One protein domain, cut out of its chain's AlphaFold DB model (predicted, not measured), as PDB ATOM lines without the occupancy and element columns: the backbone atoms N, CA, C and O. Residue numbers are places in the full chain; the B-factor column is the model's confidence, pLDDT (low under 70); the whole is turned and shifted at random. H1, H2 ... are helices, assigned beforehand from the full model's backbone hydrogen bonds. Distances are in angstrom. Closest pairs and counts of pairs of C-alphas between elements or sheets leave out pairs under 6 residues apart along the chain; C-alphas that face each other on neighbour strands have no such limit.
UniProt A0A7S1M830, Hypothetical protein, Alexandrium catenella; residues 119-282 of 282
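Overview. This is residues 119 to 282 of the 282 residues of the protein "Hypothetical protein" of Alexandrium catenella (UniProt A0A7S1M830). This is a long, thin rod of three long helices, an up-and-down bundle in which H1, H2 and H3 each run against the one before. H1 and H2 fold back on each other as one helical hairpin, and the shorter H3 packs on H2 with H2's residues 196 to 221 as the second hairpin; the two links that turn the chain lie at opposite ends of the rod. The printed part has 164 residues with three named helices, in the order H1, H2, H3, and no named strand; its class is all helix. It is extended, with a radius of gyration of the C-alphas of 25.8 A, and spans 93 by 22 by 20 A.

Along the chain. Find C-alpha 119, of Phe 119, at (25.182, 26.933, -9.127); from there H1, residues 119 to 171, runs 77.2 A to C-alpha 171 at (-27.980, 73.207, -40.640). After a tight link of 4 residues, look for Gln 176, where H2 begins; it holds residues 176 to 231 and is the longest helix by residues, 81.9 A from first to last C-alpha. A short link of 9 residues follows, and H3, residues 241 to 279, then runs 57.2 A to C-alpha 279 at (-11.688, 51.922, -34.755).

Arrangement. Start with the bundle at H1 and H2, which touch and form a helical hairpin: their closest C-alphas, those of Ala 141 and Val 207, are 6.6 A apart. Their lines stand at a shallow tilt of 20 degrees and they run opposite ways. Look next at Ala 206 and Ala 265, whose C-alphas, 7.1 A apart, are the closest of H2 and H3. These two helices also touch, with residues 196 to 221 of H2 alone, and form a helical hairpin, opposite ways at a shallow tilt of 20 degrees. H1 and H3 are near each other, with 21 pairs of C-alphas within 10 A and no pair within 8 A. In the backbones of H1, H2 and H3, every O i to N i+4 pair is within hydrogen-bond range.

Size, cuts and confidence. The two C-alphas farthest apart, those of Gly 173 and Glu 237, are 93.0 A apart, and each lies in one of the two links. Residues 119 to 128, which belong to H1, and residues 232 to 239 stand free; the body without them spans 84 by 21 by 18 A. The printed part has no cut and no long link, and it ends at Phe 282, the chain's last residue. In the B-factor column you will find a mean pLDDT of 74.5 over the printed part, with 42 residues under 70, among them residues 172 to 174, 227 to 252 and 278 to 282; the mean pLDDT of H3 is 67.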
ATOM      1  N   PHE A 119      25.508  25.700  -9.834       85.19
ATOM      2  CA  PHE A 119      25.182  26.933  -9.127       85.19
ATOM      3  C   PHE A 119      25.374  28.157 -10.028       85.19
ATOM      4  O   PHE A 119      24.435  28.941 -10.193       85.19
ATOM      5  N   LEU A 120      26.522  28.276 -10.706       84.25
ATOM      6  CA  LEU A 120      26.736  29.346 -11.691       84.25
ATOM      7  C   LEU A 120      25.735  29.258 -12.850       84.25
ATOM      8  O   LEU A 120      25.200  30.277 -13.289       84.25
ATOM      9  N   GLY A 121      25.407  28.042 -13.301       84.94
ATOM     10  CA  GLY A 121      24.367  27.826 -14.308       84.94
ATOM     11  C   GLY A 121      22.989  28.339 -13.866       84.94
ATOM     12  O   GLY A 121      22.258  28.936 -14.660       84.94
ATOM     13  N   ARG A 122      22.630  28.156 -12.589       84.31
ATOM     14  CA  ARG A 122      21.387  28.690 -12.007       84.31
ATOM     15  C   ARG A 122      21.420  30.211 -11.871       84.31
ATOM     16  O   ARG A 122      20.418  30.839 -12.207       84.31
ATOM     17  N   ILE A 123      22.546  30.808 -11.468       84.88
ATOM     18  CA  ILE A 123      22.714  32.273 -11.431       84.88
ATOM     19  C   ILE A 123      22.531  32.877 -12.825       84.88
ATOM     20  O   ILE A 123      21.796  33.850 -12.980       84.88
ATOM     21  N   ALA A 124      23.147  32.286 -13.851       84.44
ATOM     22  CA  ALA A 124      23.013  32.768 -15.223       84.44
ATOM     23  C   ALA A 124      21.550  32.738 -15.699       84.44
ATOM     24  O   ALA A 124      21.062  33.720 -16.258       84.44
ATOM     25  N   LYS A 125      20.823  31.648 -15.419       84.88
ATOM     26  CA  LYS A 125      19.383  31.546 -15.714       84.88
ATOM     27  C   LYS A 125      18.562  32.581 -14.942       84.88
ATOM     28  O   LYS A 125      17.669  33.192 -15.518       84.88
ATOM     29  N   LEU A 126      18.861  32.794 -13.660       83.12
ATOM     30  CA  LEU A 126      18.187  33.810 -12.851       83.12
ATOM     31  C   LEU A 126      18.392  35.208 -13.446       83.12
ATOM     32  O   LEU A 126      17.421  35.939 -13.611       83.12
ATOM     33  N   LYS A 127      19.625  35.546 -13.840       85.81
ATOM     34  CA  LYS A 127      19.940  36.814 -14.508       85.81
ATOM     35  C   LYS A 127      19.138  36.991 -15.799       85.81
ATOM     36  O   LYS A 127      18.506  38.022 -15.971       85.81
ATOM     37  N   GLN A 128      19.079  35.965 -16.649       85.81
ATOM     38  CA  GLN A 128      18.269  36.005 -17.873       85.81
ATOM     39  C   GLN A 128      16.786  36.274 -17.589       85.81
ATOM     40  O   GLN A 128      16.152  37.046 -18.305       85.81
ATOM     41  N   VAL A 129      16.223  35.652 -16.548       82.62
ATOM     42  CA  VAL A 129      14.827  35.885 -16.148       82.62
ATOM     43  C   VAL A 129      14.631  37.316 -15.649       82.62
ATOM     44  O   VAL A 129      13.637  37.940 -16.013       82.62
ATOM     45  N   ILE A 130      15.570  37.845 -14.857       84.19
ATOM     46  CA  ILE A 130      15.527  39.229 -14.367       84.19
ATOM     47  C   ILE A 130      15.579  40.218 -15.534       84.19
ATOM     48  O   ILE A 130      14.713  41.087 -15.620       84.19
ATOM     49  N   ASP A 131      16.527  40.046 -16.457       86.31
ATOM     50  CA  ASP A 131      16.698  40.918 -17.624       86.31
ATOM     51  C   ASP A 131      15.451  40.891 -18.529       86.31
ATOM     52  O   ASP A 131      14.986  41.928 -19.010       86.31
ATOM     53  N   ALA A 132      14.855  39.709 -18.727       83.00
ATOM     54  CA  ALA A 132      13.629  39.554 -19.506       83.00
ATOM     55  C   ALA A 132      12.411  40.220 -18.843       83.00
ATOM     56  O   ALA A 132      11.567  40.793 -19.545       83.00
ATOM     57  N   LEU A 133      12.302  40.153 -17.509       80.31
ATOM     58  CA  LEU A 133      11.242  40.839 -16.766       80.31
ATOM     59  C   LEU A 133      11.425  42.357 -16.813       80.31
ATOM     60  O   LEU A 133      10.464  43.052 -17.131       80.31
ATOM     61  N   ASP A 134      12.643  42.858 -16.588       84.25
ATOM     62  CA  ASP A 134      12.957  44.289 -16.699       84.25
ATOM     63  C   ASP A 134      12.581  44.828 -18.077       84.25
ATOM     64  O   ASP A 134      11.804  45.776 -18.191       84.25
ATOM     65  N   SER A 135      13.057  44.163 -19.132       86.06
ATOM     66  CA  SER A 135      12.739  44.540 -20.507       86.06
ATOM     67  C   SER A 135      11.229  44.541 -20.760       86.06
ATOM     68  O   SER A 135      10.703  45.486 -21.348       86.06
ATOM     69  N   SER A 136      10.508  43.525 -20.271       80.44
ATOM     70  CA  SER A 136       9.058  43.419 -20.464       80.44
ATOM     71  C   SER A 136       8.286  44.531 -19.760       80.44
ATOM     72  O   SER A 136       7.379  45.112 -20.356       80.44
ATOM     73  N   VAL A 137       8.631  44.836 -18.509       80.62
ATOM     74  CA  VAL A 137       7.947  45.862 -17.716       80.62
ATOM     75  C   VAL A 137       8.232  47.258 -18.281       80.62
ATOM     76  O   VAL A 137       7.304  48.050 -18.450       80.62
ATOM     77  N   THR A 138       9.479  47.547 -18.670       83.31
ATOM     78  CA  THR A 138       9.832  48.814 -19.329       83.31
ATOM     79  C   THR A 138       9.149  48.962 -20.689       83.31
ATOM     80  O   THR A 138       8.624  50.036 -20.995       83.31
ATOM     81  N   ALA A 139       9.100  47.896 -21.495       84.19
ATOM     82  CA  ALA A 139       8.415  47.916 -22.785       84.19
ATOM     83  C   ALA A 139       6.906  48.158 -22.625       84.19
ATOM     84  O   ALA A 139       6.352  49.007 -23.319       84.19
ATOM     85  N   LEU A 140       6.246  47.476 -21.680       80.31
ATOM     86  CA  LEU A 140       4.822  47.677 -21.392       80.31
ATOM     87  C   LEU A 140       4.521  49.122 -20.972       80.31
ATOM     88  O   LEU A 140       3.572  49.713 -21.486       80.31
ATOM     89  N   ALA A 141       5.345  49.712 -20.102       81.25
ATOM     90  CA  ALA A 141       5.191  51.105 -19.687       81.25
ATOM     91  C   ALA A 141       5.373  52.091 -20.857       81.25
ATOM     92  O   ALA A 141       4.581  53.022 -21.021       81.25
ATOM     93  N   GLY A 142       6.388  51.873 -21.701       85.75
ATOM     94  CA  GLY A 142       6.627  52.696 -22.889       85.75
ATOM     95  C   GLY A 142       5.489  52.602 -23.907       85.75
ATOM     96  O   GLY A 142       4.997  53.619 -24.395       85.75
ATOM     97  N   GLU A 143       5.018  51.388 -24.185       81.50
ATOM     98  CA  GLU A 143       3.911  51.163 -25.110       81.50
ATOM     99  C   GLU A 143       2.589  51.743 -24.602       81.50
ATOM    100  O   GLU A 143       1.838  52.302 -25.400       81.50
ATOM    101  N   LEU A 144       2.308  51.650 -23.298       82.31
ATOM    102  CA  LEU A 144       1.131  52.269 -22.686       82.31
ATOM    103  C   LEU A 144       1.148  53.790 -22.858       82.31
ATOM    104  O   LEU A 144       0.127  54.382 -23.207       82.31
ATOM    105  N   LYS A 145       2.313  54.423 -22.677       87.44
ATOM    106  CA  LYS A 145       2.477  55.858 -22.925       87.44
ATOM    107  C   LYS A 145       2.159  56.207 -24.380       87.44
ATOM    108  O   LYS A 145       1.302  57.047 -24.629       87.44
ATOM    109  N   THR A 146       2.776  55.511 -25.338       84.75
ATOM    110  CA  THR A 146       2.486  55.716 -26.768       84.75
ATOM    111  C   THR A 146       1.007  55.497 -27.084       84.75
ATOM    112  O   THR A 146       0.424  56.233 -27.877       84.75
ATOM    113  N   PHE A 147       0.383  54.498 -26.461       78.81
ATOM    114  CA  PHE A 147      -1.033  54.211 -26.635       78.81
ATOM    115  C   PHE A 147      -1.917  55.361 -26.139       78.81
ATOM    116  O   PHE A 147      -2.833  55.777 -26.845       78.81
ATOM    117  N   LYS A 148      -1.611  55.917 -24.963       83.31
ATOM    118  CA  LYS A 148      -2.316  57.069 -24.391       83.31
ATOM    119  C   LYS A 148      -2.202  58.310 -25.277       83.31
ATOM    120  O   LYS A 148      -3.205  58.987 -25.498       83.31
ATOM    121  N   ASP A 149      -1.017  58.560 -25.828       84.94
ATOM    122  CA  ASP A 149      -0.772  59.677 -26.746       84.94
ATOM    123  C   ASP A 149      -1.562  59.511 -28.060       84.94
ATOM    124  O   ASP A 149      -2.154  60.459 -28.571       84.94
ATOM    125  N   GLN A 150      -1.631  58.289 -28.600       79.62
ATOM    126  CA  GLN A 150      -2.432  58.006 -29.796       79.62
ATOM    127  C   GLN A 150      -3.934  58.106 -29.529       79.62
ATOM    128  O   GLN A 150      -4.673  58.603 -30.382       79.62
ATOM    129  N   TYR A 151      -4.389  57.623 -28.371       80.31
ATOM    130  CA  TYR A 151      -5.784  57.713 -27.967       80.31
ATOM    131  C   TYR A 151      -6.207  59.176 -27.819       80.31
ATOM    132  O   TYR A 151      -7.172  59.573 -28.459       80.31
ATOM    133  N   SER A 152      -5.445  60.002 -27.091       81.75
ATOM    134  CA  SER A 152      -5.774  61.422 -26.906       81.75
ATOM    135  C   SER A 152      -5.860  62.175 -28.239       81.75
ATOM    136  O   SER A 152      -6.862  62.842 -28.492       81.75
ATOM    137  N   ALA A 153      -4.885  61.988 -29.135       81.19
ATOM    138  CA  ALA A 153      -4.895  62.603 -30.461       81.19
ATOM    139  C   ALA A 153      -6.107  62.163 -31.305       81.19
ATOM    140  O   ALA A 153      -6.736  62.982 -31.978       81.19
ATOM    141  N   THR A 154      -6.458  60.873 -31.253       76.81
ATOM    142  CA  THR A 154      -7.608  60.329 -31.992       76.81
ATOM    143  C   THR A 154      -8.928  60.843 -31.417       76.81
ATOM    144  O   THR A 154      -9.820  61.210 -32.179       76.81
ATOM    145  N   THR A 155      -9.055  60.919 -30.090       80.00
ATOM    146  CA  THR A 155     -10.258  61.423 -29.419       80.00
ATOM    147  C   THR A 155     -10.486  62.899 -29.728       80.00
ATOM    148  O   THR A 155     -11.609  63.256 -30.064       80.00
ATOM    149  N   THR A 156      -9.446  63.742 -29.738       81.50
ATOM    150  CA  THR A 156      -9.587  65.157 -30.127       81.50
ATOM    151  C   THR A 156     -10.100  65.311 -31.561       81.50
ATOM    152  O   THR A 156     -11.069  66.032 -31.795       81.50
ATOM    153  N   LEU A 157      -9.511  64.586 -32.521       78.25
ATOM    154  CA  LEU A 157      -9.978  64.605 -33.914       78.25
ATOM    155  C   LEU A 157     -11.422  64.103 -34.040       78.25
ATOM    156  O   LEU A 157     -12.210  64.664 -34.805       78.25
ATOM    157  N   ARG A 158     -11.785  63.065 -33.275       77.19
ATOM    158  CA  ARG A 158     -13.148  62.532 -33.270       77.19
ATOM    159  C   ARG A 158     -14.137  63.537 -32.690       77.19
ATOM    160  O   ARG A 158     -15.156  63.779 -33.319       77.19
ATOM    161  N   GLU A 159     -13.843  64.160 -31.553       83.69
ATOM    162  CA  GLU A 159     -14.701  65.189 -30.947       83.69
ATOM    163  C   GLU A 159     -14.934  66.376 -31.893       83.69
ATOM    164  O   GLU A 159     -16.044  66.909 -31.976       83.69
ATOM    165  N   GLU A 160     -13.911  66.790 -32.643       83.50
ATOM    166  CA  GLU A 160     -14.057  67.813 -33.679       83.50
ATOM    167  C   GLU A 160     -14.951  67.355 -34.838       83.50
ATOM    168  O   GLU A 160     -15.786  68.132 -35.315       83.50
ATOM    169  N   ALA A 161     -14.797  66.108 -35.293       77.12
ATOM    170  CA  ALA A 161     -15.640  65.520 -36.328       77.12
ATOM    171  C   ALA A 161     -17.096  65.371 -35.860       77.12
ATOM    172  O   ALA A 161     -18.000  65.755 -36.599       77.12
ATOM    173  N   GLU A 162     -17.330  64.912 -34.626       81.56
ATOM    174  CA  GLU A 162     -18.659  64.827 -34.010       81.56
ATOM    175  C   GLU A 162     -19.329  66.206 -33.972       81.56
ATOM    176  O   GLU A 162     -20.453  66.350 -34.448       81.56
ATOM    177  N   LYS A 163     -18.618  67.250 -33.519       85.56
ATOM    178  CA  LYS A 163     -19.139  68.631 -33.513       85.56
ATOM    179  C   LYS A 163     -19.476  69.138 -34.915       85.56
ATOM    180  O   LYS A 163     -20.467  69.846 -35.094       85.56
ATOM    181  N   LYS A 164     -18.647  68.829 -35.920       83.06
ATOM    182  CA  LYS A 164     -18.917  69.196 -37.322       83.06
ATOM    183  C   LYS A 164     -20.141  68.456 -37.860       83.06
ATOM    184  O   LYS A 164     -20.958  69.074 -38.538       83.06
ATOM    185  N   LEU A 165     -20.286  67.175 -37.528       81.06
ATOM    186  CA  LEU A 165     -21.415  66.346 -37.937       81.06
ATOM    187  C   LEU A 165     -22.720  66.824 -37.288       81.06
ATOM    188  O   LEU A 165     -23.703  67.022 -37.993       81.06
ATOM    189  N   GLU A 166     -22.719  67.111 -35.983       83.00
ATOM    190  CA  GLU A 166     -23.869  67.685 -35.268       83.00
ATOM    191  C   GLU A 166     -24.304  69.025 -35.875       83.00
ATOM    192  O   GLU A 166     -25.492  69.239 -36.127       83.00
ATOM    193  N   LYS A 167     -23.349  69.911 -36.192       83.00
ATOM    194  CA  LYS A 167     -23.643  71.169 -36.896       83.00
ATOM    195  C   LYS A 167     -24.237  70.925 -38.283       83.00
ATOM    196  O   LYS A 167     -25.209  71.582 -38.642       83.00
ATOM    197  N   ALA A 168     -23.691  69.986 -39.055       77.75
ATOM    198  CA  ALA A 168     -24.211  69.656 -40.382       77.75
ATOM    199  C   ALA A 168     -25.648  69.110 -40.312       77.75
ATOM    200  O   ALA A 168     -26.494  69.520 -41.106       77.75
ATOM    201  N   VAL A 169     -25.945  68.257 -39.326       79.62
ATOM    202  CA  VAL A 169     -27.293  67.723 -39.066       79.62
ATOM    203  C   VAL A 169     -28.282  68.842 -38.721       79.62
ATOM    204  O   VAL A 169     -29.416  68.817 -39.200       79.62
ATOM    205  N   GLN A 170     -27.864  69.836 -37.927       78.50
ATOM    206  CA  GLN A 170     -28.703  70.985 -37.563       78.50
ATOM    207  C   GLN A 170     -28.944  71.949 -38.734       78.50
ATOM    208  O   GLN A 170     -30.053  72.453 -38.884       78.50
ATOM    209  N   VAL A 171     -27.922  72.208 -39.557       75.06
ATOM    210  CA  VAL A 171     -27.980  73.207 -40.640       75.06
ATOM    211  C   VAL A 171     -28.691  72.679 -41.888       75.06
ATOM    212  O   VAL A 171     -29.433  73.426 -42.520       75.06
ATOM    213  N   HIS A 172     -28.490  71.412 -42.260       68.38
ATOM    214  CA  HIS A 172     -28.955  70.892 -43.553       68.38
ATOM    215  C   HIS A 172     -30.335  70.224 -43.542       68.38
ATOM    216  O   HIS A 172     -30.751  69.731 -44.587       68.38
ATOM    217  N   GLY A 173     -31.060  70.220 -42.417       64.81
ATOM    218  CA  GLY A 173     -32.445  69.734 -42.377       64.81
ATOM    219  C   GLY A 173     -32.593  68.324 -42.957       64.81
ATOM    220  O   GLY A 173     -33.378  68.105 -43.877       64.81
ATOM    221  N   LEU A 174     -31.784  67.378 -42.468       69.75
ATOM    222  CA  LEU A 174     -31.829  65.983 -42.908       69.75
ATOM    223  C   LEU A 174     -33.236  65.394 -42.722       69.75
ATOM    224  O   LEU A 174     -33.901  65.661 -41.720       69.75
ATOM    225  N   ALA A 175     -33.656  64.531 -43.653       74.00
ATOM    226  CA  ALA A 175     -34.854  63.714 -43.474       74.00
ATOM    227  C   ALA A 175     -34.764  62.936 -42.150       74.00
ATOM    228  O   ALA A 175     -33.695  62.416 -41.819       74.00
ATOM    229  N   GLN A 176     -35.877  62.835 -41.414       76.25
ATOM    230  CA  GLN A 176     -35.910  62.318 -40.038       76.25
ATOM    231  C   GLN A 176     -35.158  60.984 -39.875       76.25
ATOM    232  O   GLN A 176     -34.299  60.869 -39.010       76.25
ATOM    233  N   GLY A 177     -35.358  60.022 -40.786       73.81
ATOM    234  CA  GLY A 177     -34.661  58.729 -40.730       73.81
ATOM    235  C   GLY A 177     -33.135  58.806 -40.908       73.81
ATOM    236  O   GLY A 177     -32.406  58.001 -40.331       73.81
ATOM    237  N   SER A 178     -32.621  59.781 -41.665       75.38
ATOM    238  CA  SER A 178     -31.174  60.019 -41.789       75.38
ATOM    239  C   SER A 178     -30.606  60.694 -40.542       75.38
ATOM    240  O   SER A 178     -29.482  60.390 -40.146       75.38
ATOM    241  N   LYS A 179     -31.382  61.579 -39.908       78.12
ATOM    242  CA  LYS A 179     -31.016  62.223 -38.643       78.12
ATOM    243  C   LYS A 179     -30.922  61.200 -37.509       78.12
ATOM    244  O   LYS A 179     -29.876  61.116 -36.872       78.12
ATOM    245  N   ASP A 180     -31.941  60.358 -37.355       82.06
ATOM    246  CA  ASP A 180     -31.976  59.304 -36.334       82.06
ATOM    247  C   ASP A 180     -30.795  58.324 -36.502       82.06
ATOM    248  O   ASP A 180     -30.161  57.911 -35.528       82.06
ATOM    249  N   LYS A 181     -30.435  57.993 -37.752       81.88
ATOM    250  CA  LYS A 181     -29.281  57.133 -38.055       81.88
ATOM    251  C   LYS A 181     -27.950  57.774 -37.647       81.88
ATOM    252  O   LYS A 181     -27.107  57.092 -37.067       81.88
ATOM    253  N   VAL A 182     -27.754  59.062 -37.935       81.62
ATOM    254  CA  VAL A 182     -26.528  59.791 -37.562       81.62
ATOM    255  C   VAL A 182     -26.418  59.944 -36.043       81.62
ATOM    256  O   VAL A 182     -25.351  59.701 -35.482       81.62
ATOM    257  N   GLU A 183     -27.514  60.281 -35.360       82.62
ATOM    258  CA  GLU A 183     -27.550  60.389 -33.896       82.62
ATOM    259  C   GLU A 183     -27.270  59.039 -33.217       82.62
ATOM    260  O   GLU A 183     -26.492  58.975 -32.263       82.62
ATOM    261  N   SER A 184     -27.818  57.942 -33.754       85.19
ATOM    262  CA  SER A 184     -27.524  56.584 -33.284       85.19
ATOM    263  C   SER A 184     -26.039  56.228 -33.430       85.19
ATOM    264  O   SER A 184     -25.435  55.725 -32.479       85.19
ATOM    265  N   GLN A 185     -25.419  56.544 -34.572       82.00
ATOM    266  CA  GLN A 185     -23.989  56.301 -34.792       82.00
ATOM    267  C   GLN A 185     -23.101  57.163 -33.881       82.00
ATOM    268  O   GLN A 185     -22.113  56.661 -33.343       82.00
ATOM    269  N   LEU A 186     -23.461  58.430 -33.648       82.69
ATOM    270  CA  LEU A 186     -22.767  59.304 -32.693       82.69
ATOM    271  C   LEU A 186     -22.838  58.748 -31.265       82.69
ATOM    272  O   LEU A 186     -21.820  58.686 -30.571       82.69
ATOM    273  N   ALA A 187     -24.017  58.300 -30.831       85.00
ATOM    274  CA  ALA A 187     -24.196  57.681 -29.520       85.00
ATOM    275  C   ALA A 187     -23.372  56.389 -29.379       85.00
ATOM    276  O   ALA A 187     -22.733  56.173 -28.346       85.00
ATOM    277  N   GLU A 188     -23.324  55.556 -30.423       84.00
ATOM    278  CA  GLU A 188     -22.505  54.345 -30.433       84.00
ATOM    279  C   GLU A 188     -21.004  54.668 -30.337       84.00
ATOM    280  O   GLU A 188     -20.292  54.054 -29.536       84.00
ATOM    281  N   MET A 189     -20.519  55.656 -31.097       77.00
ATOM    282  CA  MET A 189     -19.119  56.096 -31.044       77.00
ATOM    283  C   MET A 189     -18.733  56.609 -29.653       77.00
ATOM    284  O   MET A 189     -17.714  56.178 -29.110       77.00
ATOM    285  N   ARG A 190     -19.575  57.444 -29.030       83.19
ATOM    286  CA  ARG A 190     -19.381  57.920 -27.647       83.19
ATOM    287  C   ARG A 190     -19.364  56.773 -26.640       83.19
ATOM    288  O   ARG A 190     -18.530  56.745 -25.738       83.19
ATOM    289  N   GLY A 191     -20.243  55.785 -26.817       83.25
ATOM    290  CA  GLY A 191     -20.269  54.583 -25.984       83.25
ATOM    291  C   GLY A 191     -19.000  53.734 -26.111       83.25
ATOM    292  O   GLY A 191     -18.479  53.239 -25.107       83.25
ATOM    293  N   ARG A 192     -18.465  53.575 -27.330       78.75
ATOM    294  CA  ARG A 192     -17.182  52.889 -27.569       78.75
ATOM    295  C   ARG A 192     -16.016  53.640 -26.928       78.75
ATOM    296  O   ARG A 192     -15.122  53.000 -26.380       78.75
ATOM    297  N   ASP A 193     -16.054  54.966 -26.947       79.31
ATOM    298  CA  ASP A 193     -15.026  55.810 -26.346       79.31
ATOM    299  C   ASP A 193     -14.951  55.677 -24.830       79.31
ATOM    300  O   ASP A 193     -13.874  55.451 -24.286       79.31
ATOM    301  N   GLY A 194     -16.103  55.726 -24.154       81.06
ATOM    302  CA  GLY A 194     -16.169  55.524 -22.707       81.06
ATOM    303  C   GLY A 194     -15.589  54.170 -22.293       81.06
ATOM    304  O   GLY A 194     -14.795  54.093 -21.355       81.06
ATOM    305  N   LYS A 195     -15.898  53.107 -23.051       80.81
ATOM    306  CA  LYS A 195     -15.321  51.771 -22.827       80.81
ATOM    307  C   LYS A 195     -13.808  51.745 -23.046       80.81
ATOM    308  O   LYS A 195     -13.099  51.087 -22.286       80.81
ATOM    309  N   LEU A 196     -13.310  52.430 -24.077       76.00
ATOM    310  CA  LEU A 196     -11.879  52.472 -24.381       76.00
ATOM    311  C   LEU A 196     -11.106  53.252 -23.311       76.00
ATOM    312  O   LEU A 196     -10.071  52.771 -22.855       76.00
ATOM    313  N   LYS A 197     -11.648  54.382 -22.844       83.69
ATOM    314  CA  LYS A 197     -11.097  55.152 -21.722       83.69
ATOM    315  C   LYS A 197     -11.011  54.315 -20.448       83.69
ATOM    316  O   LYS A 197      -9.950  54.249 -19.838       83.69
ATOM    317  N   GLN A 198     -12.087  53.609 -20.099       84.50
ATOM    318  CA  GLN A 198     -12.085  52.712 -18.944       84.50
ATOM    319  C   GLN A 198     -11.021  51.608 -19.082       84.50
ATOM    320  O   GLN A 198     -10.281  51.344 -18.140       84.50
ATOM    321  N   SER A 199     -10.885  51.007 -20.272       77.06
ATOM    322  CA  SER A 199      -9.842  50.000 -20.530       77.06
ATOM    323  C   SER A 199      -8.419  50.568 -20.399       77.06
ATOM    324  O   SER A 199      -7.521  49.847 -19.975       77.06
ATOM    325  N   ILE A 200      -8.195  51.844 -20.743       79.50
ATOM    326  CA  ILE A 200      -6.899  52.520 -20.542       79.50
ATOM    327  C   ILE A 200      -6.612  52.701 -19.055       79.50
ATOM    328  O   ILE A 200      -5.520  52.365 -18.613       79.50
ATOM    329  N   GLU A 201      -7.584  53.182 -18.281       84.44
ATOM    330  CA  GLU A 201      -7.437  53.380 -16.832       84.44
ATOM    331  C   GLU A 201      -7.209  52.055 -16.083       84.44
ATOM    332  O   GLU A 201      -6.494  52.002 -15.080       84.44
ATOM    333  N   GLU A 202      -7.821  50.965 -16.547       79.75
ATOM    334  CA  GLU A 202      -7.565  49.613 -16.038       79.75
ATOM    335  C   GLU A 202      -6.147  49.139 -16.391       79.75
ATOM    336  O   GLU A 202      -5.443  48.608 -15.528       79.75
ATOM    337  N   LEU A 203      -5.693  49.379 -17.626       77.25
ATOM    338  CA  LEU A 203      -4.347  49.014 -18.071       77.25
ATOM    339  C   LEU A 203      -3.256  49.827 -17.353       77.25
ATOM    340  O   LEU A 203      -2.225  49.268 -16.992       77.25
ATOM    341  N   GLU A 204      -3.490  51.116 -17.094       82.12
ATOM    342  CA  GLU A 204      -2.608  51.974 -16.291       82.12
ATOM    343  C   GLU A 204      -2.414  51.417 -14.884       82.12
ATOM    344  O   GLU A 204      -1.276  51.205 -14.457       82.12
ATOM    345  N   ARG A 205      -3.517  51.091 -14.201       83.81
ATOM    346  CA  ARG A 205      -3.469  50.480 -12.867       83.81
ATOM    347  C   ARG A 205      -2.734  49.141 -12.873       83.81
ATOM    348  O   ARG A 205      -1.956  48.872 -11.961       83.81
ATOM    349  N   ALA A 206      -2.947  48.315 -13.897       77.00
ATOM    350  CA  ALA A 206      -2.263  47.030 -14.026       77.00
ATOM    351  C   ALA A 206      -0.745  47.195 -14.220       77.00
ATOM    352  O   ALA A 206       0.036  46.489 -13.582       77.00
ATOM    353  N   VAL A 207      -0.310  48.143 -15.058       77.31
ATOM    354  CA  VAL A 207       1.119  48.413 -15.290       77.31
ATOM    355  C   VAL A 207       1.790  48.997 -14.046       77.31
ATOM    356  O   VAL A 207       2.896  48.579 -13.702       77.31
ATOM    357  N   GLU A 208       1.130  49.916 -13.337       82.25
ATOM    358  CA  GLU A 208       1.646  50.470 -12.079       82.25
ATOM    359  C   GLU A 208       1.806  49.385 -11.004       82.25
ATOM    360  O   GLU A 208       2.848  49.299 -10.344       82.25
ATOM    361  N   LEU A 209       0.809  48.505 -10.868       80.62
ATOM    362  CA  LEU A 209       0.872  47.377  -9.944       80.62
ATOM    363  C   LEU A 209       2.014  46.416 -10.303       80.62
ATOM    364  O   LEU A 209       2.779  46.028  -9.418       80.62
ATOM    365  N   ALA A 210       2.186  46.088 -11.587       74.81
ATOM    366  CA  ALA A 210       3.272  45.230 -12.057       74.81
ATOM    367  C   ALA A 210       4.658  45.834 -11.765       74.81
ATOM    368  O   ALA A 210       5.543  45.135 -11.269       74.81
ATOM    369  N   LEU A 211       4.842  47.141 -12.000       79.00
ATOM    370  CA  LEU A 211       6.071  47.871 -11.658       79.00
ATOM    371  C   LEU A 211       6.376  47.800 -10.157       79.00
ATOM    372  O   LEU A 211       7.509  47.514  -9.761       79.00
ATOM    373  N   LYS A 212       5.360  48.026  -9.319       83.19
ATOM    374  CA  LYS A 212       5.492  47.981  -7.860       83.19
ATOM    375  C   LYS A 212       5.840  46.579  -7.363       83.19
ATOM    376  O   LYS A 212       6.769  46.430  -6.568       83.19
ATOM    377  N   ASN A 213       5.129  45.557  -7.839       78.56
ATOM    378  CA  ASN A 213       5.376  44.167  -7.457       78.56
ATOM    379  C   ASN A 213       6.772  43.713  -7.904       78.56
ATOM    380  O   ASN A 213       7.472  43.037  -7.153       78.56
ATOM    381  N   TRP A 214       7.213  44.136  -9.091       82.81
ATOM    382  CA  TRP A 214       8.550  43.836  -9.592       82.81
ATOM    383  C   TRP A 214       9.658  44.486  -8.756       82.81
ATOM    384  O   TRP A 214      10.615  43.813  -8.367       82.81
ATOM    385  N   ALA A 215       9.510  45.766  -8.405       80.81
ATOM    386  CA  ALA A 215      10.450  46.453  -7.522       80.81
ATOM    387  C   ALA A 215      10.526  45.782  -6.138       80.81
ATOM    388  O   ALA A 215      11.619  45.548  -5.619       80.81
ATOM    389  N   ALA A 216       9.376  45.402  -5.572       78.88
ATOM    390  CA  ALA A 216       9.320  44.670  -4.311       78.88
ATOM    391  C   ALA A 216      10.008  43.299  -4.410       78.88
ATOM    392  O   ALA A 216      10.783  42.940  -3.526       78.88
ATOM    393  N   ALA A 217       9.789  42.554  -5.497       77.69
ATOM    394  CA  ALA A 217      10.437  41.264  -5.722       77.69
ATOM    395  C   ALA A 217      11.966  41.394  -5.822       77.69
ATOM    396  O   ALA A 217      12.680  40.616  -5.187       77.69
ATOM    397  N   LYS A 218      12.477  42.407  -6.540       81.94
ATOM    398  CA  LYS A 218      13.920  42.709  -6.578       81.94
ATOM    399  C   LYS A 218      14.477  42.973  -5.184       81.94
ATOM    400  O   LYS A 218      15.490  42.381  -4.815       81.94
ATOM    401  N   GLN A 219      13.805  43.815  -4.397       81.06
ATOM    402  CA  GLN A 219      14.248  44.123  -3.040       81.06
ATOM    403  C   GLN A 219      14.248  42.874  -2.152       81.06
ATOM    404  O   GLN A 219      15.222  42.615  -1.454       81.06
ATOM    405  N   MET A 220      13.203  42.045  -2.234       76.31
ATOM    406  CA  MET A 220      13.131  40.791  -1.481       76.31
ATOM    407  C   MET A 220      14.267  39.825  -1.841       76.31
ATOM    408  O   MET A 220      14.780  39.152  -0.949       76.31
ATOM    409  N   MET A 221      14.682  39.758  -3.111       74.94
ATOM    410  CA  MET A 221      15.837  38.950  -3.522       74.94
ATOM    411  C   MET A 221      17.142  39.465  -2.901       74.94
ATOM    412  O   MET A 221      17.918  38.667  -2.376       74.94
ATOM    413  N   VAL A 222      17.363  40.785  -2.910       78.88
ATOM    414  CA  VAL A 222      18.543  41.415  -2.289       78.88
ATOM    415  C   VAL A 222      18.557  41.184  -0.777       78.88
ATOM    416  O   VAL A 222      19.574  40.758  -0.229       78.88
ATOM    417  N   ASP A 223      17.425  41.387  -0.105       75.88
ATOM    418  CA  ASP A 223      17.291  41.183   1.339       75.88
ATOM    419  C   ASP A 223      17.499  39.715   1.730       75.88
ATOM    420  O   ASP A 223      18.106  39.420   2.761       75.88
ATOM    421  N   ALA A 224      16.980  38.780   0.927       73.12
ATOM    422  CA  ALA A 224      17.160  37.349   1.149       73.12
ATOM    423  C   ALA A 224      18.628  36.942   0.992       73.12
ATOM    424  O   ALA A 224      19.131  36.198   1.833       73.12
ATOM    425  N   TYR A 225      19.310  37.461  -0.033       70.19
ATOM    426  CA  TYR A 225      20.741  37.245  -0.227       70.19
ATOM    427  C   TYR A 225      21.545  37.802   0.949       70.19
ATOM    428  O   TYR A 225      22.259  37.042   1.591       70.19
ATOM    429  N   SER A 226      21.344  39.080   1.292       71.19
ATOM    430  CA  SER A 226      22.019  39.750   2.410       71.19
ATOM    431  C   SER A 226      21.865  38.965   3.714       71.19
ATOM    432  O   SER A 226      22.854  38.619   4.353       71.19
ATOM    433  N   LYS A 227      20.638  38.558   4.061       68.56
ATOM    434  CA  LYS A 227      20.383  37.751   5.264       68.56
ATOM    435  C   LYS A 227      21.037  36.375   5.203       68.56
ATOM    436  O   LYS A 227      21.535  35.923   6.224       68.56
ATOM    437  N   ALA A 228      21.027  35.702   4.054       63.59
ATOM    438  CA  ALA A 228      21.667  34.397   3.905       63.59
ATOM    439  C   ALA A 228      23.197  34.494   4.018       63.59
ATOM    440  O   ALA A 228      23.818  33.618   4.612       63.59
ATOM    441  N   THR A 229      23.801  35.570   3.508       64.31
ATOM    442  CA  THR A 229      25.245  35.804   3.613       64.31
ATOM    443  C   THR A 229      25.668  36.302   4.991       64.31
ATOM    444  O   THR A 229      26.698  35.866   5.484       64.31
ATOM    445  N   SER A 230      24.858  37.123   5.667       57.31
ATOM    446  CA  SER A 230      25.099  37.522   7.062       57.31
ATOM    447  C   SER A 230      24.858  36.375   8.047       57.31
ATOM    448  O   SER A 230      25.468  36.322   9.107       57.31
ATOM    449  N   PHE A 231      23.993  35.416   7.705       47.19
ATOM    450  CA  PHE A 231      23.782  34.209   8.506       47.19
ATOM    451  C   PHE A 231      25.022  33.298   8.534       47.19
ATOM    452  O   PHE A 231      25.251  32.618   9.531       47.19
ATOM    453  N   LEU A 232      25.868  33.333   7.495       49.81
ATOM    454  CA  LEU A 232      27.161  32.636   7.500       49.81
ATOM    455  C   LEU A 232      28.156  33.233   8.512       49.81
ATOM    456  O   LEU A 232      29.080  32.534   8.917       49.81
ATOM    457  N   GLU A 233      27.957  34.476   8.962       47.81
ATOM    458  CA  GLU A 233      28.792  35.125   9.986       47.81
ATOM    459  C   GLU A 233      28.352  34.789  11.423       47.81
ATOM    460  O   GLU A 233      29.076  35.090  12.370       47.81
ATOM    461  N   LEU A 234      27.177  34.169  11.608       44.62
ATOM    462  CA  LEU A 234      26.506  34.072  12.911       44.62
ATOM    463  C   LEU A 234      25.980  32.679  13.277       44.62
ATOM    464  O   LEU A 234      25.180  32.587  14.197       44.62
ATOM    465  N   LEU A 235      26.387  31.602  12.606       46.06
ATOM    466  CA  LEU A 235      25.865  30.252  12.870       46.06
ATOM    467  C   LEU A 235      26.152  29.744  14.307       46.06
ATOM    468  O   LEU A 235      27.300  29.406  14.600       46.06
ATOM    469  N   PRO A 236      25.134  29.551  15.176       48.97
ATOM    470  CA  PRO A 236      25.108  28.411  16.080       48.97
ATOM    471  C   PRO A 236      24.746  27.142  15.292       48.97
ATOM    472  O   PRO A 236      23.999  27.181  14.311       48.97
ATOM    473  N   GLU A 237      25.278  26.004  15.725       47.28
ATOM    474  CA  GLU A 237      25.058  24.689  15.118       47.28
ATOM    475  C   GLU A 237      23.580  24.248  15.258       47.28
ATOM    476  O   GLU A 237      23.193  23.656  16.260       47.28
ATOM    477  N   GLY A 238      22.715  24.554  14.278       48.25
ATOM    478  CA  GLY A 238      21.319  24.081  14.284       48.25
ATOM    479  C   GLY A 238      20.445  24.535  13.101       48.25
ATOM    480  O   GLY A 238      20.215  25.723  12.910       48.25
ATOM    481  N   GLU A 239      19.972  23.554  12.319       53.81
ATOM    482  CA  GLU A 239      18.975  23.557  11.217       53.81
ATOM    483  C   GLU A 239      18.690  24.847  10.395       53.81
ATOM    484  O   GLU A 239      17.598  25.418  10.448       53.81
ATOM    485  N   PRO A 240      19.593  25.249   9.482       56.47
ATOM    486  CA  PRO A 240      19.335  26.332   8.525       56.47
ATOM    487  C   PRO A 240      18.498  25.944   7.290       56.47
ATOM    488  O   PRO A 240      17.984  26.831   6.603       56.47
ATOM    489  N   SER A 241      18.392  24.652   6.944       58.09
ATOM    490  CA  SER A 241      17.896  24.248   5.615       58.09
ATOM    491  C   SER A 241      16.393  24.472   5.440       58.09
ATOM    492  O   SER A 241      15.984  25.033   4.425       58.09
ATOM    493  N   ALA A 242      15.576  24.147   6.446       59.69
ATOM    494  CA  ALA A 242      14.120  24.273   6.367       59.69
ATOM    495  C   ALA A 242      13.660  25.733   6.186       59.69
ATOM    496  O   ALA A 242      12.738  26.024   5.420       59.69
ATOM    497  N   LEU A 243      14.339  26.686   6.839       59.06
ATOM    498  CA  LEU A 243      14.055  28.115   6.683       59.06
ATOM    499  C   LEU A 243      14.421  28.614   5.274       59.06
ATOM    500  O   LEU A 243      13.715  29.452   4.706       59.06
ATOM    501  N   LEU A 244      15.528  28.118   4.716       58.81
ATOM    502  CA  LEU A 244      15.991  28.482   3.377       58.81
ATOM    503  C   LEU A 244      15.063  27.919   2.291       58.81
ATOM    504  O   LEU A 244      14.708  28.627   1.345       58.81
ATOM    505  N   GLU A 245      14.621  26.673   2.456       63.94
ATOM    506  CA  GLU A 245      13.670  25.999   1.569       63.94
ATOM    507  C   GLU A 245      12.310  26.701   1.562       63.94
ATOM    508  O   GLU A 245      11.813  27.066   0.494       63.94
ATOM    509  N   ALA A 246      11.745  27.002   2.737       65.75
ATOM    510  CA  ALA A 246      10.467  27.710   2.846       65.75
ATOM    511  C   ALA A 246      10.509  29.103   2.188       65.75
ATOM    512  O   ALA A 246       9.558  29.527   1.523       65.75
ATOM    513  N   LYS A 247      11.628  29.826   2.328       61.19
ATOM    514  CA  LYS A 247      11.813  31.141   1.696       61.19
ATOM    515  C   LYS A 247      11.991  31.039   0.184       61.19
ATOM    516  O   LYS A 247      11.447  31.870  -0.543       61.19
ATOM    517  N   THR A 248      12.697  30.015  -0.291       60.84
ATOM    518  CA  THR A 248      12.885  29.759  -1.724       60.84
ATOM    519  C   THR A 248      11.557  29.397  -2.387       60.84
ATOM    520  O   THR A 248      11.236  29.945  -3.441       60.84
ATOM    521  N   ALA A 249      10.737  28.564  -1.741       67.31
ATOM    522  CA  ALA A 249       9.392  28.236  -2.207       67.31
ATOM    523  C   ALA A 249       8.507  29.491  -2.323       67.31
ATOM    524  O   ALA A 249       7.852  29.702  -3.345       67.31
ATOM    525  N   ARG A 250       8.547  30.385  -1.324       67.81
ATOM    526  CA  ARG A 250       7.798  31.652  -1.357       67.81
ATOM    527  C   ARG A 250       8.255  32.575  -2.490       67.81
ATOM    528  O   ARG A 250       7.415  33.164  -3.169       67.81
ATOM    529  N   ALA A 251       9.566  32.684  -2.713       58.53
ATOM    530  CA  ALA A 251      10.114  33.472  -3.814       58.53
ATOM    531  C   ALA A 251       9.691  32.904  -5.181       58.53
ATOM    532  O   ALA A 251       9.274  33.656  -6.059       58.53
ATOM    533  N   GLN A 252       9.726  31.578  -5.352       67.06
ATOM    534  CA  GLN A 252       9.252  30.916  -6.573       67.06
ATOM    535  C   GLN A 252       7.761  31.165  -6.824       67.06
ATOM    536  O   GLN A 252       7.373  31.462  -7.953       67.06
ATOM    537  N   GLN A 253       6.935  31.106  -5.777       71.19
ATOM    538  CA  GLN A 253       5.505  31.383  -5.878       71.19
ATOM    539  C   GLN A 253       5.231  32.835  -6.298       71.19
ATOM    540  O   GLN A 253       4.399  33.073  -7.171       71.19
ATOM    541  N   GLN A 254       5.962  33.808  -5.744       68.12
ATOM    542  CA  GLN A 254       5.849  35.214  -6.155       68.12
ATOM    543  C   GLN A 254       6.267  35.431  -7.613       68.12
ATOM    544  O   GLN A 254       5.596  36.163  -8.338       68.12
ATOM    545  N   VAL A 255       7.338  34.774  -8.067       68.19
ATOM    546  CA  VAL A 255       7.770  34.838  -9.473       68.19
ATOM    547  C   VAL A 255       6.716  34.238 -10.408       68.19
ATOM    548  O   VAL A 255       6.491  34.777 -11.489       68.19
ATOM    549  N   ALA A 256       6.053  33.151 -10.004       70.81
ATOM    550  CA  ALA A 256       4.966  32.559 -10.782       70.81
ATOM    551  C   ALA A 256       3.773  33.520 -10.917       70.81
ATOM    552  O   ALA A 256       3.332  33.774 -12.032       70.81
ATOM    553  N   ILE A 257       3.333  34.132  -9.811       72.88
ATOM    554  CA  ILE A 257       2.247  35.128  -9.817       72.88
ATOM    555  C   ILE A 257       2.587  36.300 -10.746       72.88
ATOM    556  O   ILE A 257       1.786  36.668 -11.600       72.88
ATOM    557  N   LEU A 258       3.804  36.843 -10.635       65.44
ATOM    558  CA  LEU A 258       4.273  37.931 -11.496       65.44
ATOM    559  C   LEU A 258       4.263  37.556 -12.981       65.44
ATOM    560  O   LEU A 258       3.933  38.384 -13.827       65.44
ATOM    561  N   ARG A 259       4.637  36.316 -13.314       71.25
ATOM    562  CA  ARG A 259       4.607  35.825 -14.695       71.25
ATOM    563  C   ARG A 259       3.174  35.781 -15.231       71.25
ATOM    564  O   ARG A 259       2.957  36.235 -16.354       71.25
ATOM    565  N   ASP A 260       2.229  35.280 -14.444       73.69
ATOM    566  CA  ASP A 260       0.821  35.180 -14.842       73.69
ATOM    567  C   ASP A 260       0.180  36.568 -15.008       73.69
ATOM    568  O   ASP A 260      -0.513  36.824 -15.996       73.69
ATOM    569  N   GLU A 261       0.470  37.506 -14.098       70.12
ATOM    570  CA  GLU A 261       0.043  38.910 -14.215       70.12
ATOM    571  C   GLU A 261       0.577  39.557 -15.503       70.12
ATOM    572  O   GLU A 261      -0.153  40.253 -16.214       70.12
ATOM    573  N   LEU A 262       1.841  39.288 -15.844       66.94
ATOM    574  CA  LEU A 262       2.488  39.838 -17.032       66.94
ATOM    575  C   LEU A 262       1.914  39.257 -18.338       66.94
ATOM    576  O   LEU A 262       1.723  39.992 -19.310       66.94
ATOM    577  N   GLU A 263       1.601  37.961 -18.369       74.94
ATOM    578  CA  GLU A 263       0.891  37.306 -19.481       74.94
ATOM    579  C   GLU A 263      -0.530  37.865 -19.664       74.94
ATOM    580  O   GLU A 263      -0.944  38.193 -20.784       74.94
ATOM    581  N   SER A 264      -1.260  38.062 -18.564       71.19
ATOM    582  CA  SER A 264      -2.591  38.676 -18.585       71.19
ATOM    583  C   SER A 264      -2.544  40.104 -19.148       71.19
ATOM    584  O   SER A 264      -3.289  40.441 -20.074       71.19
ATOM    585  N   ALA A 265      -1.587  40.920 -18.688       63.94
ATOM    586  CA  ALA A 265      -1.377  42.277 -19.195       63.94
ATOM    587  C   ALA A 265      -1.036  42.296 -20.696       63.94
ATOM    588  O   ALA A 265      -1.569  43.115 -21.453       63.94
ATOM    589  N   ARG A 266      -0.193  41.362 -21.164       73.06
ATOM    590  CA  ARG A 266       0.124  41.208 -22.595       73.06
ATOM    591  C   ARG A 266      -1.115  40.879 -23.421       73.06
ATOM    592  O   ARG A 266      -1.277  41.466 -24.488       73.06
ATOM    593  N   THR A 267      -1.976  39.995 -22.924       76.31
ATOM    594  CA  THR A 267      -3.216  39.580 -23.596       76.31
ATOM    595  C   THR A 267      -4.230  40.723 -23.673       76.31
ATOM    596  O   THR A 267      -4.798  40.992 -24.737       76.31
ATOM    597  N   ALA A 268      -4.418  41.457 -22.573       67.94
ATOM    598  CA  ALA A 268      -5.269  42.645 -22.541       67.94
ATOM    599  C   ALA A 268      -4.789  43.701 -23.551       67.94
ATOM    600  O   ALA A 268      -5.587  44.253 -24.315       67.94
ATOM    601  N   ARG A 269      -3.471  43.914 -23.640       71.50
ATOM    602  CA  ARG A 269      -2.855  44.818 -24.619       71.50
ATOM    603  C   ARG A 269      -3.163  44.420 -26.065       71.50
ATOM    604  O   ARG A 269      -3.521  45.288 -26.861       71.50
ATOM    605  N   THR A 270      -3.024  43.147 -26.438       76.75
ATOM    606  CA  THR A 270      -3.337  42.685 -27.806       76.75
ATOM    607  C   THR A 270      -4.804  42.915 -28.150       76.75
ATOM    608  O   THR A 270      -5.102  43.404 -29.240       76.75
ATOM    609  N   ALA A 271      -5.715  42.649 -27.209       72.88
ATOM    610  CA  ALA A 271      -7.141  42.899 -27.395       72.88
ATOM    611  C   ALA A 271      -7.448  44.395 -27.594       72.88
ATOM    612  O   ALA A 271      -8.227  44.766 -28.474       72.88
ATOM    613  N   ILE A 272      -6.808  45.270 -26.814       61.97
ATOM    614  CA  ILE A 272      -6.963  46.725 -26.924       61.97
ATOM    615  C   ILE A 272      -6.406  47.244 -28.262       61.97
ATOM    616  O   ILE A 272      -7.082  48.017 -28.946       61.97
ATOM    617  N   ARG A 273      -5.224  46.781 -28.696       71.69
ATOM    618  CA  ARG A 273      -4.666  47.129 -30.019       71.69
ATOM    619  C   ARG A 273      -5.588  46.715 -31.162       71.69
ATOM    620  O   ARG A 273      -5.792  47.508 -32.080       71.69
ATOM    621  N   ALA A 274      -6.170  45.517 -31.102       74.75
ATOM    622  CA  ALA A 274      -7.116  45.047 -32.111       74.75
ATOM    623  C   ALA A 274      -8.364  45.947 -32.185       74.75
ATOM    624  O   ALA A 274      -8.788  46.328 -33.276       74.75
ATOM    625  N   LYS A 275      -8.908  46.362 -31.031       71.25
ATOM    626  CA  LYS A 275     -10.041  47.302 -30.966       71.25
ATOM    627  C   LYS A 275      -9.698  48.667 -31.567       71.25
ATOM    628  O   LYS A 275     -10.517  49.230 -32.287       71.25
ATOM    629  N   MET A 276      -8.495  49.185 -31.320       61.69
ATOM    630  CA  MET A 276      -8.051  50.451 -31.914       61.69
ATOM    631  C   MET A 276      -7.821  50.368 -33.424       61.69
ATOM    632  O   MET A 276      -8.163  51.304 -34.141       61.69
ATOM    633  N   ALA A 277      -7.266  49.260 -33.920       71.31
ATOM    634  CA  ALA A 277      -7.121  49.043 -35.356       71.31
ATOM    635  C   ALA A 277      -8.491  49.002 -36.050       71.31
ATOM    636  O   ALA A 277      -8.674  49.646 -37.079       71.31
ATOM    637  N   ALA A 278      -9.474  48.330 -35.439       66.25
ATOM    638  CA  ALA A 278     -10.850  48.336 -35.922       66.25
ATOM    639  C   ALA A 278     -11.477  49.740 -35.884       66.25
ATOM    640  O   ALA A 278     -12.196  50.103 -36.805       66.25
ATOM    641  N   ALA A 279     -11.181  50.552 -34.863       55.16
ATOM    642  CA  ALA A 279     -11.688  51.922 -34.755       55.16
ATOM    643  C   ALA A 279     -11.089  52.894 -35.790       55.16
ATOM    644  O   ALA A 279     -11.735  53.883 -36.108       55.16
ATOM    645  N   LYS A 280      -9.889  52.623 -36.323       56.59
ATOM    646  CA  LYS A 280      -9.269  53.403 -37.415       56.59
ATOM    647  C   LYS A 280      -9.770  53.030 -38.817       56.59
ATOM    648  O   LYS A 280      -9.440  53.729 -39.767       56.59
ATOM    649  N   ALA A 281     -10.472  51.905 -38.960       51.25
ATOM    650  CA  ALA A 281     -10.972  51.408 -40.245       51.25
ATOM    651  C   ALA A 281     -12.370  51.949 -40.612       51.25
ATOM    652  O   ALA A 281     -12.873  51.631 -41.689       51.25
ATOM    653  N   PHE A 282     -12.979  52.738 -39.722       39.88
ATOM    654  CA  PHE A 282     -14.215  53.493 -39.934       39.88
ATOM    655  C   PHE A 282     -13.893  54.981 -40.063       39.88
ATOM    656  O   PHE A 282     -14.637  55.662 -40.801       39.88
TER     657      PHE A 282